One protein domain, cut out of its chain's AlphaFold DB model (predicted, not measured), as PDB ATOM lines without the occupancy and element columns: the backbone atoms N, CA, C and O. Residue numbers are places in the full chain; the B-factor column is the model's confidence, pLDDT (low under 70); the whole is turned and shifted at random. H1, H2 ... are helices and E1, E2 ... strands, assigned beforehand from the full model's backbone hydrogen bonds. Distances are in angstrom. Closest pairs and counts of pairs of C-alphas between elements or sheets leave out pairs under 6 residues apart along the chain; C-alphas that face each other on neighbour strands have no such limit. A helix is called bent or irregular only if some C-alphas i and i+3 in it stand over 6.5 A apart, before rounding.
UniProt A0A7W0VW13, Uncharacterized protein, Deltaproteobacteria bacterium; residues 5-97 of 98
ATOM      1  N   PHE A   5     378.680 104.354 195.918       93.75
ATOM      2  CA  PHE A   5     380.096 104.387 196.266       93.75
ATOM      3  C   PHE A   5     380.835 105.240 195.242       93.75
ATOM      4  O   PHE A   5     380.610 105.102 194.038       93.75
ATOM      5  N   ILE A   6     381.702 106.121 195.725       93.69
ATOM      6  CA  ILE A   6     382.517 107.014 194.906       93.69
ATOM      7  C   ILE A   6     383.954 106.879 195.403       93.69
ATOM      8  O   ILE A   6     384.215 107.141 196.575       93.69
ATOM      9  N   SER A   7     384.880 106.455 194.539       94.94
ATOM     10  CA  SER A   7     386.301 106.397 194.903       94.94
ATOM     11  C   SER A   7     386.889 107.799 195.054       94.94
ATOM     12  O   SER A   7     386.409 108.744 194.421       94.94
ATOM     13  N   VAL A   8     387.949 107.929 195.856       93.56
ATOM     14  CA  VAL A   8     388.668 109.205 196.035       93.56
ATOM     15  C   VAL A   8     389.102 109.772 194.682       93.56
ATOM     16  O   VAL A   8     388.752 110.900 194.359       93.56
ATOM     17  N   GLU A   9     389.734 108.950 193.840       94.00
ATOM     18  CA  GLU A   9     390.182 109.342 192.497       94.00
ATOM     19  C   GLU A   9     389.040 109.912 191.633       94.00
ATOM     20  O   GLU A   9     389.201 110.915 190.939       94.00
ATOM     21  N   ARG A  10     387.846 109.303 191.691       93.31
ATOM     22  CA  ARG A  10     386.681 109.782 190.930       93.31
ATOM     23  C   ARG A  10     386.143 111.099 191.471       93.31
ATOM     24  O   ARG A  10     385.774 111.963 190.678       93.31
ATOM     25  N   LEU A  11     386.092 111.247 192.792       92.62
ATOM     26  CA  LEU A  11     385.661 112.483 193.439       92.62
ATOM     27  C   LEU A  11     386.615 113.640 193.116       92.62
ATOM     28  O   LEU A  11     386.162 114.738 192.791       92.62
ATOM     29  N   GLU A  12     387.921 113.384 193.154       93.06
ATOM     30  CA  GLU A  12     388.959 114.349 192.787       93.06
ATOM     31  C   GLU A  12     388.835 114.770 191.322       93.06
ATOM     32  O   GLU A  12     388.804 115.967 191.037       93.06
ATOM     33  N   ALA A  13     388.671 113.811 190.403       94.38
ATOM     34  CA  ALA A  13     388.470 114.101 188.986       94.38
ATOM     35  C   ALA A  13     387.236 114.989 188.751       94.38
ATOM     36  O   ALA A  13     387.327 116.016 188.082       94.38
ATOM     37  N   TRP A  14     386.089 114.663 189.356       93.19
ATOM     38  CA  TRP A  14     384.880 115.484 189.218       93.19
ATOM     39  C   TRP A  14     385.018 116.870 189.836       93.19
ATOM     40  O   TRP A  14     384.453 117.828 189.309       93.19
ATOM     41  N   THR A  15     385.764 116.987 190.931       91.81
ATOM     42  CA  THR A  15     386.032 118.281 191.563       91.81
ATOM     43  C   THR A  15     386.936 119.137 190.677       91.81
ATOM     44  O   THR A  15     386.640 120.309 190.451       91.81
ATOM     45  N   ALA A  16     387.984 118.549 190.092       93.12
ATOM     46  CA  ALA A  16     388.872 119.225 189.148       93.12
ATOM     47  C   ALA A  16     388.150 119.654 187.855       93.12
ATOM     48  O   ALA A  16     388.433 120.720 187.311       93.12
ATOM     49  N   GLU A  17     387.186 118.857 187.388       93.19
ATOM     50  CA  GLU A  17     386.327 119.162 186.235       93.19
ATOM     51  C   GLU A  17     385.213 120.186 186.554       93.19
ATOM     52  O   GLU A  17     384.496 120.609 185.648       93.19
ATOM     53  N   GLY A  18     385.020 120.577 187.823       90.38
ATOM     54  CA  GLY A  18     383.930 121.469 188.252       90.38
ATOM     55  C   GLY A  18     382.533 120.827 188.249       90.38
ATOM     56  O   GLY A  18     381.513 121.519 188.330       90.38
ATOM     57  N   ARG A  19     382.466 119.496 188.158       91.19
ATOM     58  CA  ARG A  19     381.227 118.696 188.120       91.19
ATOM     59  C   ARG A  19     380.728 118.303 189.508       91.19
ATOM     60  O   ARG A  19     379.549 117.984 189.689       91.19
ATOM     61  N   ALA A  20     381.622 118.324 190.489       92.25
ATOM     62  CA  ALA A  20     381.308 118.117 191.891       92.25
ATOM     63  C   ALA A  20     381.957 119.204 192.750       92.25
ATOM     64  O   ALA A  20     383.038 119.697 192.442       92.25
ATOM     65  N   LEU A  21     381.297 119.551 193.848       91.94
ATOM     66  CA  LEU A  21     381.861 120.345 194.927       91.94
ATOM     67  C   LEU A  21     381.865 119.478 196.182       91.94
ATOM     68  O   LEU A  21     380.807 118.999 196.592       91.94
ATOM     69  N   PHE A  22     383.040 119.251 196.764       91.25
ATOM     70  CA  PHE A  22     383.191 118.472 197.988       91.25
ATOM     71  C   PHE A  22     383.633 119.376 199.137       91.25
ATOM     72  O   PHE A  22     384.721 119.948 199.104       91.25
ATOM     73  N   GLU A  23     382.776 119.513 200.146       88.94
ATOM     74  CA  GLU A  23     382.978 120.392 201.297       88.94
ATOM     75  C   GLU A  23     382.673 119.626 202.586       88.94
ATOM     76  O   GLU A  23     381.530 119.245 202.851       88.94
ATOM     77  N   GLY A  24     383.703 119.393 203.403       87.88
ATOM     78  CA  GLY A  24     383.571 118.648 204.654       87.88
ATOM     79  C   GLY A  24     383.115 117.207 204.419       87.88
ATOM     80  O   GLY A  24     383.874 116.388 203.908       87.88
ATOM     81  N   ASP A  25     381.880 116.903 204.814       88.81
ATOM     82  CA  ASP A  25     381.221 115.602 204.669       88.81
ATOM     83  C   ASP A  25     380.103 115.616 203.611       88.81
ATOM     84  O   ASP A  25     379.252 114.726 203.581       88.81
ATOM     85  N   ARG A  26     380.073 116.625 202.731       91.56
ATOM     86  CA  ARG A  26     379.025 116.792 201.718       91.56
ATOM     87  C   ARG A  26     379.612 116.909 200.329       91.56
ATOM     88  O   ARG A  26     380.537 117.677 200.085       91.56
ATOM     89  N   MET A  27     379.012 116.181 199.396       92.44
ATOM     90  CA  MET A  27     379.273 116.330 197.971       92.44
ATOM     91  C   MET A  27     378.033 116.897 197.284       92.44
ATOM     92  O   MET A  27     376.945 116.334 197.387       92.44
ATOM     93  N   THR A  28     378.215 117.969 196.523       91.81
ATOM     94  CA  THR A  28     377.204 118.523 195.623       91.81
ATOM     95  C   THR A  28     377.581 118.185 194.187       91.81
ATOM     96  O   THR A  28     378.619 118.626 193.707       91.81
ATOM     97  N   LEU A  29     376.745 117.420 193.484       89.69
ATOM     98  CA  LEU A  29     376.877 117.225 192.038       89.69
ATOM     99  C   LEU A  29     376.219 118.404 191.328       89.69
ATOM    100  O   LEU A  29     374.991 118.534 191.354       89.69
ATOM    101  N   THR A  30     377.026 119.254 190.697       87.31
ATOM    102  CA  THR A  30     376.564 120.507 190.079       87.31
ATOM    103  C   THR A  30     375.645 120.236 188.889       87.31
ATOM    104  O   THR A  30     374.611 120.884 188.755       87.31
ATOM    105  N   GLU A  31     375.943 119.207 188.092       84.62
ATOM    106  CA  GLU A  31     375.140 118.802 186.924       84.62
ATOM    107  C   GLU A  31     373.721 118.341 187.284       84.62
ATOM    108  O   GLU A  31     372.785 118.528 186.511       84.62
ATOM    109  N   LEU A  32     373.558 117.719 188.454       82.19
ATOM    110  CA  LEU A  32     372.283 117.156 188.904       82.19
ATOM    111  C   LEU A  32     371.579 118.039 189.937       82.19
ATOM    112  O   LEU A  32     370.461 117.712 190.335       82.19
ATOM    113  N   ASN A  33     372.237 119.110 190.393       84.94
ATOM    114  CA  ASN A  33     371.843 119.920 191.544       84.94
ATOM    115  C   ASN A  33     371.400 119.051 192.740       84.94
ATOM    116  O   ASN A  33     370.356 119.279 193.352       84.94
ATOM    117  N   ARG A  34     372.168 117.988 193.018       88.38
ATOM    118  CA  ARG A  34     371.896 117.025 194.093       88.38
ATOM    119  C   ARG A  34     373.022 117.015 195.104       88.38
ATOM    120  O   ARG A  34     374.193 117.062 194.733       88.38
ATOM    121  N   MET A  35     372.643 116.874 196.367       91.19
ATOM    122  CA  MET A  35     373.562 116.806 197.494       91.19
ATOM    123  C   MET A  35     373.569 115.407 198.100       91.19
ATOM    124  O   MET A  35     372.530 114.752 198.216       91.19
ATOM    125  N   PHE A  36     374.753 114.961 198.497       92.06
ATOM    126  CA  PHE A  36     374.983 113.676 199.136       92.06
ATOM    127  C   PHE A  36     375.794 113.882 200.412       92.06
ATOM    128  O   PHE A  36     376.793 114.602 200.404       92.06
ATOM    129  N   ALA A  37     375.371 113.236 201.493       93.00
ATOM    130  CA  ALA A  37     376.174 113.070 202.692       93.00
ATOM    131  C   ALA A  37     377.187 111.952 202.429       93.00
ATOM    132  O   ALA A  37     376.816 110.863 201.992       93.00
ATOM    133  N   MET A  38     378.461 112.239 202.657       93.50
ATOM    134  CA  MET A  38     379.586 111.401 202.270       93.50
ATOM    135  C   MET A  38     380.242 110.827 203.519       93.50
ATOM    136  O   MET A  38     380.848 111.550 204.307       93.50
ATOM    137  N   ALA A  39     380.155 109.512 203.688       93.88
ATOM    138  CA  ALA A  39     380.828 108.802 204.769       93.88
ATOM    139  C   ALA A  39     382.078 108.085 204.233       93.88
ATOM    140  O   ALA A  39     381.951 107.345 203.253       93.88
ATOM    141  N   PRO A  40     383.262 108.236 204.859       93.81
ATOM    142  CA  PRO A  40     384.471 107.521 204.453       93.81
ATOM    143  C   PRO A  40     384.252 106.009 204.412       93.81
ATOM    144  O   PRO A  40     383.691 105.420 205.345       93.81
ATOM    145  N   ALA A  41     384.703 105.376 203.335       95.62
ATOM    146  CA  ALA A  41     384.477 103.967 203.068       95.62
ATOM    147  C   ALA A  41     385.583 103.367 202.203       95.62
ATOM    148  O   ALA A  41     386.372 104.075 201.584       95.62
ATOM    149  N   VAL A  42     385.592 102.043 202.129       95.94
ATOM    150  CA  VAL A  42     386.461 101.282 201.237       95.94
ATOM    151  C   VAL A  42     385.631 100.295 200.426       95.94
ATOM    152  O   VAL A  42     384.638  99.751 200.921       95.94
ATOM    153  N   CYS A  43     386.037 100.070 199.181       96.00
ATOM    154  CA  CYS A  43     385.526  99.002 198.332       96.00
ATOM    155  C   CYS A  43     386.574  97.894 198.249       96.00
ATOM    156  O   CYS A  43     387.704  98.154 197.845       96.00
ATOM    157  N   PHE A  44     386.205  96.678 198.635       95.19
ATOM    158  CA  PHE A  44     387.083  95.513 198.574       95.19
ATOM    159  C   PHE A  44     387.157  95.001 197.135       95.19
ATOM    160  O   PHE A  44     386.124  94.727 196.524       95.19
ATOM    161  N   VAL A  45     388.363  94.872 196.584       94.00
ATOM    162  CA  VAL A  45     388.579  94.526 195.169       94.00
ATOM    163  C   VAL A  45     389.052  93.091 195.004       94.00
ATOM    164  O   VAL A  45     388.560  92.388 194.125       94.00
ATOM    165  N   THR A  46     389.995  92.653 195.834       92.44
ATOM    166  CA  THR A  46     390.592  91.313 195.770       92.44
ATOM    167  C   THR A  46     390.962  90.844 197.180       92.44
ATOM    168  O   THR A  46     391.183  91.665 198.071       92.44
ATOM    169  N   ALA A  47     391.024  89.528 197.386       91.88
ATOM    170  CA  ALA A  47     391.679  88.941 198.551       91.88
ATOM    171  C   ALA A  47     393.151  88.673 198.200       91.88
ATOM    172  O   ALA A  47     393.455  88.049 197.182       91.88
ATOM    173  N   THR A  48     394.064  89.148 199.038       85.12
ATOM    174  CA  THR A  48     395.510  89.061 198.839       85.12
ATOM    175  C   THR A  48     396.064  87.896 199.652       85.12
ATOM    176  O   THR A  48     395.894  87.821 200.868       85.12
ATOM    177  N   GLY A  49     396.757  86.975 198.979       71.62
ATOM    178  CA  GLY A  49     397.449  85.851 199.619       71.62
ATOM    179  C   GLY A  49     396.629  84.568 199.796       71.62
ATOM    180  O   GLY A  49     397.188  83.570 200.247       71.62
ATOM    181  N   GLN A  50     395.350  84.546 199.408       65.75
ATOM    182  CA  GLN A  50     394.520  83.336 199.376       65.75
ATOM    183  C   GLN A  50     393.681  83.300 198.091       65.75
ATOM    184  O   GLN A  50     393.140  84.321 197.684       65.75
ATOM    185  N   ASP A  51     393.522  82.121 197.478       66.56
ATOM    186  CA  ASP A  51     392.673  81.920 196.280       66.56
ATOM    187  C   ASP A  51     391.161  82.044 196.575       66.56
ATOM    188  O   ASP A  51     390.318  81.784 195.715       66.56
ATOM    189  N   HIS A  52     390.790  82.405 197.805       75.12
ATOM    190  CA  HIS A  52     389.411  82.467 198.261       75.12
ATOM    191  C   HIS A  52     389.158  83.724 199.096       75.12
ATOM    192  O   HIS A  52     390.057  84.217 199.773       75.12
ATOM    193  N   ASP A  53     387.915  84.204 199.057       86.06
ATOM    194  CA  ASP A  53     387.383  85.279 199.894       86.06
ATOM    195  C   ASP A  53     386.565  84.659 201.044       86.06
ATOM    196  O   ASP A  53     385.350  84.483 200.919       86.06
ATOM    197  N   PRO A  54     387.211  84.258 202.157       88.38
ATOM    198  CA  PRO A  54     386.555  83.518 203.236       88.38
ATOM    199  C   PRO A  54     385.476  84.326 203.965       88.38
ATOM    200  O   PRO A  54     384.648  83.740 204.666       88.38
ATOM    201  N   TYR A  55     385.489  85.653 203.830       90.81
ATOM    202  CA  TYR A  55     384.565  86.553 204.516       90.81
ATOM    203  C   TYR A  55     383.552  87.209 203.565       90.81
ATOM    204  O   TYR A  55     382.758  88.038 204.017       90.81
ATOM    205  N   ASP A  56     383.550  86.815 202.285       91.44
ATOM    206  CA  ASP A  56     382.670  87.333 201.230       91.44
ATOM    207  C   ASP A  56     382.675  88.874 201.189       91.44
ATOM    208  O   ASP A  56     381.627  89.528 201.151       91.44
ATOM    209  N   LEU A  57     383.863  89.472 201.320       93.00
ATOM    210  CA  LEU A  57     384.062  90.918 201.350       93.00
ATOM    211  C   LEU A  57     384.341  91.503 199.969       93.00
ATOM    212  O   LEU A  57     383.976  92.652 199.740       93.00
ATOM    213  N   VAL A  58     384.932  90.748 199.047       94.38
ATOM    214  CA  VAL A  58     385.263  91.197 197.693       94.38
ATOM    215  C   VAL A  58     384.000  91.655 196.958       94.38
ATOM    216  O   VAL A  58     382.959  91.003 196.958       94.38
ATOM    217  N   GLY A  59     384.070  92.837 196.349       93.50
ATOM    218  CA  GLY A  59     382.939  93.509 195.709       93.50
ATOM    219  C   GLY A  59     381.998  94.229 196.679       93.50
ATOM    220  O   GLY A  59     381.060  94.899 196.235       93.50
ATOM    221  N   ARG A  60     382.223  94.137 197.996       94.69
ATOM    222  CA  ARG A  60     381.442  94.868 198.997       94.69
ATOM    223  C   ARG A  60     382.100  96.193 199.355       94.69
ATOM    224  O   ARG A  60     383.310  96.378 199.281       94.69
ATOM    225  N   VAL A  61     381.258  97.110 199.815       95.56
ATOM    226  CA  VAL A  61     381.669  98.415 200.328       95.56
ATOM    227  C   VAL A  61     381.372  98.466 201.820       95.56
ATOM    228  O   VAL A  61     380.276  98.093 202.256       95.56
ATOM    229  N   LYS A  62     382.335  98.932 202.613       95.12
ATOM    230  CA  LYS A  62     382.189  99.121 204.062       95.12
ATOM    231  C   LYS A  62     382.640 100.522 204.444       95.12
ATOM    232  O   LYS A  62     383.651 101.001 203.943       95.12
ATOM    233  N   SER A  63     381.892 101.182 205.326       94.88
ATOM    234  CA  SER A  63     382.341 102.447 205.917       94.88
ATOM    235  C   SER A  63     383.525 102.205 206.852       94.88
ATOM    236  O   SER A  63     383.647 101.116 207.415       94.88
ATOM    237  N   LYS A  64     384.356 103.226 207.087       92.31
ATOM    238  CA  LYS A  64     385.471 103.120 208.044       92.31
ATOM    239  C   LYS A  64     384.998 102.728 209.447       92.31
ATOM    240  O   LYS A  64     385.545 101.805 210.034       92.31
ATOM    241  N   ALA A  65     383.887 103.302 209.910       92.69
ATOM    242  CA  ALA A  65     383.260 102.912 211.176       92.69
ATOM    243  C   ALA A  65     382.832 101.427 211.212       92.69
ATOM    244  O   ALA A  65     382.890 100.781 212.259       92.69
ATOM    245  N   ALA A  66     382.403 100.862 210.075       93.81
ATOM    246  CA  ALA A  66     382.075  99.442 209.991       93.81
ATOM    247  C   ALA A  66     383.331  98.557 210.020       93.81
ATOM    248  O   ALA A  66     383.280  97.498 210.636       93.81
ATOM    249  N   LEU A  67     384.440  98.987 209.406       93.88
ATOM    250  CA  LEU A  67     385.726  98.282 209.500       93.88
ATOM    251  C   LEU A  67     386.210  98.216 210.952       93.88
ATOM    252  O   LEU A  67     386.493  97.130 211.447       93.88
ATOM    253  N   GLU A  68     386.200  99.353 211.652       92.69
ATOM    254  CA  GLU A  68     386.568  99.439 213.070       92.69
ATOM    255  C   GLU A  68     385.688  98.530 213.935       92.69
ATOM    256  O   GLU A  68     386.189  97.765 214.755       92.69
ATOM    257  N   SER A  69     384.370  98.545 213.705       94.19
ATOM    258  CA  SER A  69     383.419  97.695 214.439       94.19
ATOM    259  C   SER A  69     383.617  96.202 214.171       94.19
ATOM    260  O   SER A  69     383.283  95.372 215.013       94.19
ATOM    261  N   MET A  70     384.128  95.851 212.990       92.75
ATOM    262  CA  MET A  70     384.474  94.477 212.644       92.75
ATOM    263  C   MET A  70     385.835  94.061 213.215       92.75
ATOM    264  O   MET A  70     386.119  92.869 213.228       92.75
ATOM    265  N   GLY A  71     386.661  94.996 213.696       93.50
ATOM    266  CA  GLY A  71     388.050  94.726 214.071       93.50
ATOM    267  C   GLY A  71     388.965  94.537 212.859       93.50
ATOM    268  O   GLY A  71     389.960  93.828 212.951       93.50
ATOM    269  N   ALA A  72     388.603  95.114 211.710       94.19
ATOM    270  CA  ALA A  72     389.457  95.141 210.531       94.19
ATOM    271  C   ALA A  72     390.414  96.339 210.601       94.19
ATOM    272  O   ALA A  72     390.010  97.451 210.946       94.19
ATOM    273  N   GLU A  73     391.670  96.120 210.230       92.44
ATOM    274  CA  GLU A  73     392.713  97.141 210.229       92.44
ATOM    275  C   GLU A  73     392.986  97.605 208.800       92.44
ATOM    276  O   GLU A  73     393.371  96.818 207.935       92.44
ATOM    277  N   GLN A  74     392.784  98.897 208.536       90.94
ATOM    278  CA  GLN A  74     393.114  99.488 207.244       90.94
ATOM    279  C   GLN A  74     394.569  99.973 207.233       90.94
ATOM    280  O   GLN A  74     394.950 100.841 208.019       90.94
ATOM    281  N   PHE A  75     395.349  99.484 206.272       88.81
ATOM    282  CA  PHE A  75     396.712  99.911 205.982       88.81
ATOM    283  C   PHE A  75     396.817 100.388 204.534       88.81
ATOM    284  O   PHE A  75     396.905  99.588 203.608       88.81
ATOM    285  N   ALA A  76     396.845 101.711 204.346       87.44
ATOM    286  CA  ALA A  76     396.864 102.343 203.025       87.44
ATOM    287  C   ALA A  76     395.740 101.794 202.116       87.44
ATOM    288  O   ALA A  76     394.563 101.914 202.454       87.44
ATOM    289  N   ASN A  77     396.109 101.167 200.999       89.25
ATOM    290  CA  ASN A  77     395.219 100.536 200.024       89.25
ATOM    291  C   ASN A  77     394.917  99.058 200.335       89.25
ATOM    292  O   ASN A  77     394.482  98.320 199.453       89.25
ATOM    293  N   SER A  78     395.157  98.612 201.568       91.94
ATOM    294  CA  SER A  78     394.842  97.265 202.024       91.94
ATOM    295  C   SER A  78     394.028  97.285 203.314       91.94
ATOM    296  O   SER A  78     394.149  98.192 204.137       91.94
ATOM    297  N   VAL A  79     393.181  96.278 203.494       94.88
ATOM    298  CA  VAL A  79     392.484  96.004 204.753       94.88
ATOM    299  C   VAL A  79     392.811  94.589 205.186       94.88
ATOM    300  O   VAL A  79     392.624  93.647 204.423       94.88
ATOM    301  N   ILE A  80     393.262  94.440 206.424       93.62
ATOM    302  CA  ILE A  80     393.482  93.150 207.064       93.62
ATOM    303  C   ILE A  80     392.280  92.874 207.956       93.62
ATOM    304  O   ILE A  80     391.939  93.676 208.825       93.62
ATOM    305  N   TYR A  81     391.618  91.745 207.732       93.38
ATOM    306  CA  TYR A  81     390.528  91.287 208.578       93.38
ATOM    307  C   TYR A  81     390.790  89.856 209.032       93.38
ATOM    308  O   TYR A  81     390.887  88.946 208.206       93.38
ATOM    309  N   ASN A  82     390.894  89.674 210.351       89.62
ATOM    310  CA  ASN A  82     391.437  88.463 210.967       89.62
ATOM    311  C   ASN A  82     392.823  88.144 210.375       89.62
ATOM    312  O   ASN A  82     393.761  88.891 210.625       89.62
ATOM    313  N   ASP A  83     392.927  87.111 209.535       87.88
ATOM    314  CA  ASP A  83     394.177  86.664 208.901       87.88
ATOM    315  C   ASP A  83     394.179  86.833 207.370       87.88
ATOM    316  O   ASP A  83     395.073  86.338 206.682       87.88
ATOM    317  N   THR A  84     393.173  87.511 206.809       90.50
ATOM    318  CA  THR A  84     393.065  87.731 205.362       90.50
ATOM    319  C   THR A  84     393.311  89.198 205.036       90.50
ATOM    320  O   THR A  84     392.619  90.084 205.541       90.50
ATOM    321  N   ALA A  85     394.287  89.451 204.167       92.81
ATOM    322  CA  ALA A  85     394.505  90.763 203.580       92.81
ATOM    323  C   ALA A  85     393.612  90.932 202.348       92.81
ATOM    324  O   ALA A  85     393.412  89.993 201.581       92.81
ATOM    325  N   TYR A  86     393.103  92.135 202.142       94.50
ATOM    326  CA  TYR A  86     392.320  92.510 200.974       94.50
ATOM    327  C   TYR A  86     392.915  93.755 200.345       94.50
ATOM    328  O   TYR A  86     393.296  94.679 201.068       94.50
ATOM    329  N   ASP A  87     392.941  93.816 199.018       94.12
ATOM    330  CA  ASP A  87     393.184  95.072 198.321       94.12
ATOM    331  C   ASP A  87     391.880  95.864 198.287       94.12
ATOM    332  O   ASP A  87     390.808  95.341 197.951       94.12
ATOM    333  N   VAL A  88     391.968  97.142 198.640       95.69
ATOM    334  CA  VAL A  88     390.812  98.025 198.715       95.69
ATOM    335  C   VAL A  88     391.033  99.318 197.944       95.69
ATOM    336  O   VAL A  88     392.149  99.807 197.790       95.69
ATOM    337  N   ILE A  89     389.930  99.900 197.488       95.88
ATOM    338  CA  ILE A  89     389.889 101.251 196.939       95.88
ATOM    339  C   ILE A  89     389.251 102.162 197.977       95.88
ATOM    340  O   ILE A  89     388.104 101.948 198.380       95.88
ATOM    341  N   ASP A  90     389.982 103.201 198.366       95.44
ATOM    342  CA  ASP A  90     389.461 104.266 199.213       95.44
ATOM    343  C   ASP A  90     388.383 105.077 198.495       95.44
ATOM    344  O   ASP A  90     388.463 105.393 197.301       95.44
ATOM    345  N   GLY A  91     387.366 105.460 199.254       95.00
ATOM    346  CA  GLY A  91     386.277 106.266 198.746       95.00
ATOM    347  C   GLY A  91     385.293 106.686 199.819       95.00
ATOM    348  O   GLY A  91     385.602 106.801 201.006       95.00
ATOM    349  N   PHE A  92     384.073 106.923 199.364       95.12
ATOM    350  CA  PHE A  92     382.981 107.415 200.173       95.12
ATOM    351  C   PHE A  92     381.687 106.705 199.796       95.12
ATOM    352  O   PHE A  92     381.431 106.418 198.624       95.12
ATOM    353  N   ILE A  93     380.848 106.459 200.795       94.75
ATOM    354  CA  ILE A  93     379.441 106.133 200.594       94.75
ATOM    355  C   ILE A  93     378.670 107.451 200.582       94.75
ATOM    356  O   ILE A  93     378.647 108.159 201.585       94.75
ATOM    357  N   GLY A  94     378.049 107.760 199.447       93.31
ATOM    358  CA  GLY A  94     377.147 108.888 199.268       93.31
ATOM    359  C   GLY A  94     375.701 108.487 199.543       93.31
ATOM    360  O   GLY A  94     375.131 107.651 198.831       93.31
ATOM    361  N   GLU A  95     375.095 109.106 200.550       92.12
ATOM    362  CA  GLU A  95     373.664 109.011 200.840       92.12
ATOM    363  C   GLU A  95     372.957 110.297 200.389       92.12
ATOM    364  O   GLU A  95     373.393 111.387 200.758       92.12
ATOM    365  N   PRO A  96     371.894 110.217 199.569       90.12
ATOM    366  CA  PRO A  96     371.210 111.409 199.078       90.12
ATOM    367  C   PRO A  96     370.566 112.178 200.234       90.12
ATOM    368  O   PRO A  96     369.856 111.594 201.054       90.12
ATOM    369  N   ILE A  97     370.794 113.490 200.267       86.94
ATOM    370  CA  ILE A  97     370.153 114.397 201.221       86.94
ATOM    371  C   ILE A  97     368.818 114.864 200.605       86.94
ATOM    372  O   ILE A  97     368.823 115.235 199.426       86.94
TER     373      ILE A  97
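This is residues 5 to 97 of the 98 residues of an uncharacterized protein of Deltaproteobacteria bacterium (UniProt A0A7W0VW13). Two long, bent strands, E4 and E8, run side by side as a twisted ribbon through the middle of an elongated domain. The hairpin E2 and E3 extends the ribbon toward one end, with H1 beside it, while the hairpin E6 and E7 and the helix H2 lie toward the other. The printed part has 93 residues, with two named helices and eight named strands in the order E1 H1 E2 E3 E4 E5 H2 E6 E7 E8. The strands form one branched, strongly twisted sheet with antiparallel neighbours, and the class is mixed, helices and strands. The whole is only just compact, close to loose, with a radius of gyration of the C-alphas of 14.6 A and spans of 43 by 24 by 19 A.

E4, residues 34 to 48, is the longest strand at 36.9 A, from C-alpha 34 at (371.896, 117.025, 194.093) to C-alpha 48 at (395.510, 89.061, 198.839); it bends by 69 degrees at residue 37. E8, residues 84 to 96, measures 32.8 A, ends with C-alpha 96 at (371.210, 111.409, 199.078), and bends by 68 degrees at residue 87. The shorter strands are E1, residues 5 to 7, E2, residues 20 to 23, E3, residues 26 to 29, E5, residues 61 to 63, E6, residues 73 to 75, and E7, residues 78 to 81. H1 is residues 8 to 16, 12.2 A long, and H2 is residues 64 to 70, 9.8 A long.

E4 and E8 are antiparallel at 167 degrees, with N 43 and O 89 2.9 A apart, within hydrogen-bond range. E3 and E5 lie on one side of E4 and E8 on the other; N 36 and O 27 are 2.8 A apart, and N 42 and O 62 are 2.9 A apart. E1 and E7 lie on one side of E8; N 92 and O 6 are 2.8 A apart, as are N 86 and O 79. The edge strands E2 and E6 form hairpins with E3 and E7: N 21 and O 28 are 2.8 A apart, as are N 73 and O 80. E2 E3 E4 E5 and E6 E7 E8 are meanders, each strand the antiparallel neighbour of the one before. H1 is on the sheet at a height of 4.2 A, only just above the sheet's level; the closest C-alphas of H1 and E8, those of Val 8 and Gly 91, are 4.7 A apart. H2 is on the sheet, at the sheet's level; its C-alpha of Lys 64 is 5.1 A from that of Ala 41 in E4, the closest pair of the two. H1 and H2 are apart. In both helices every O i to N i+4 pair is within hydrogen-bond range.

The two C-alphas farthest apart, those of Asn 33 and Gln 50, are 43.7 A apart. The printed part has no cut. The link from E4 to E5, residues 49 to 60, is long; the other links are tight. Mean pLDDT of the printed part is 91.2, and residues 50 to 51 are under 70.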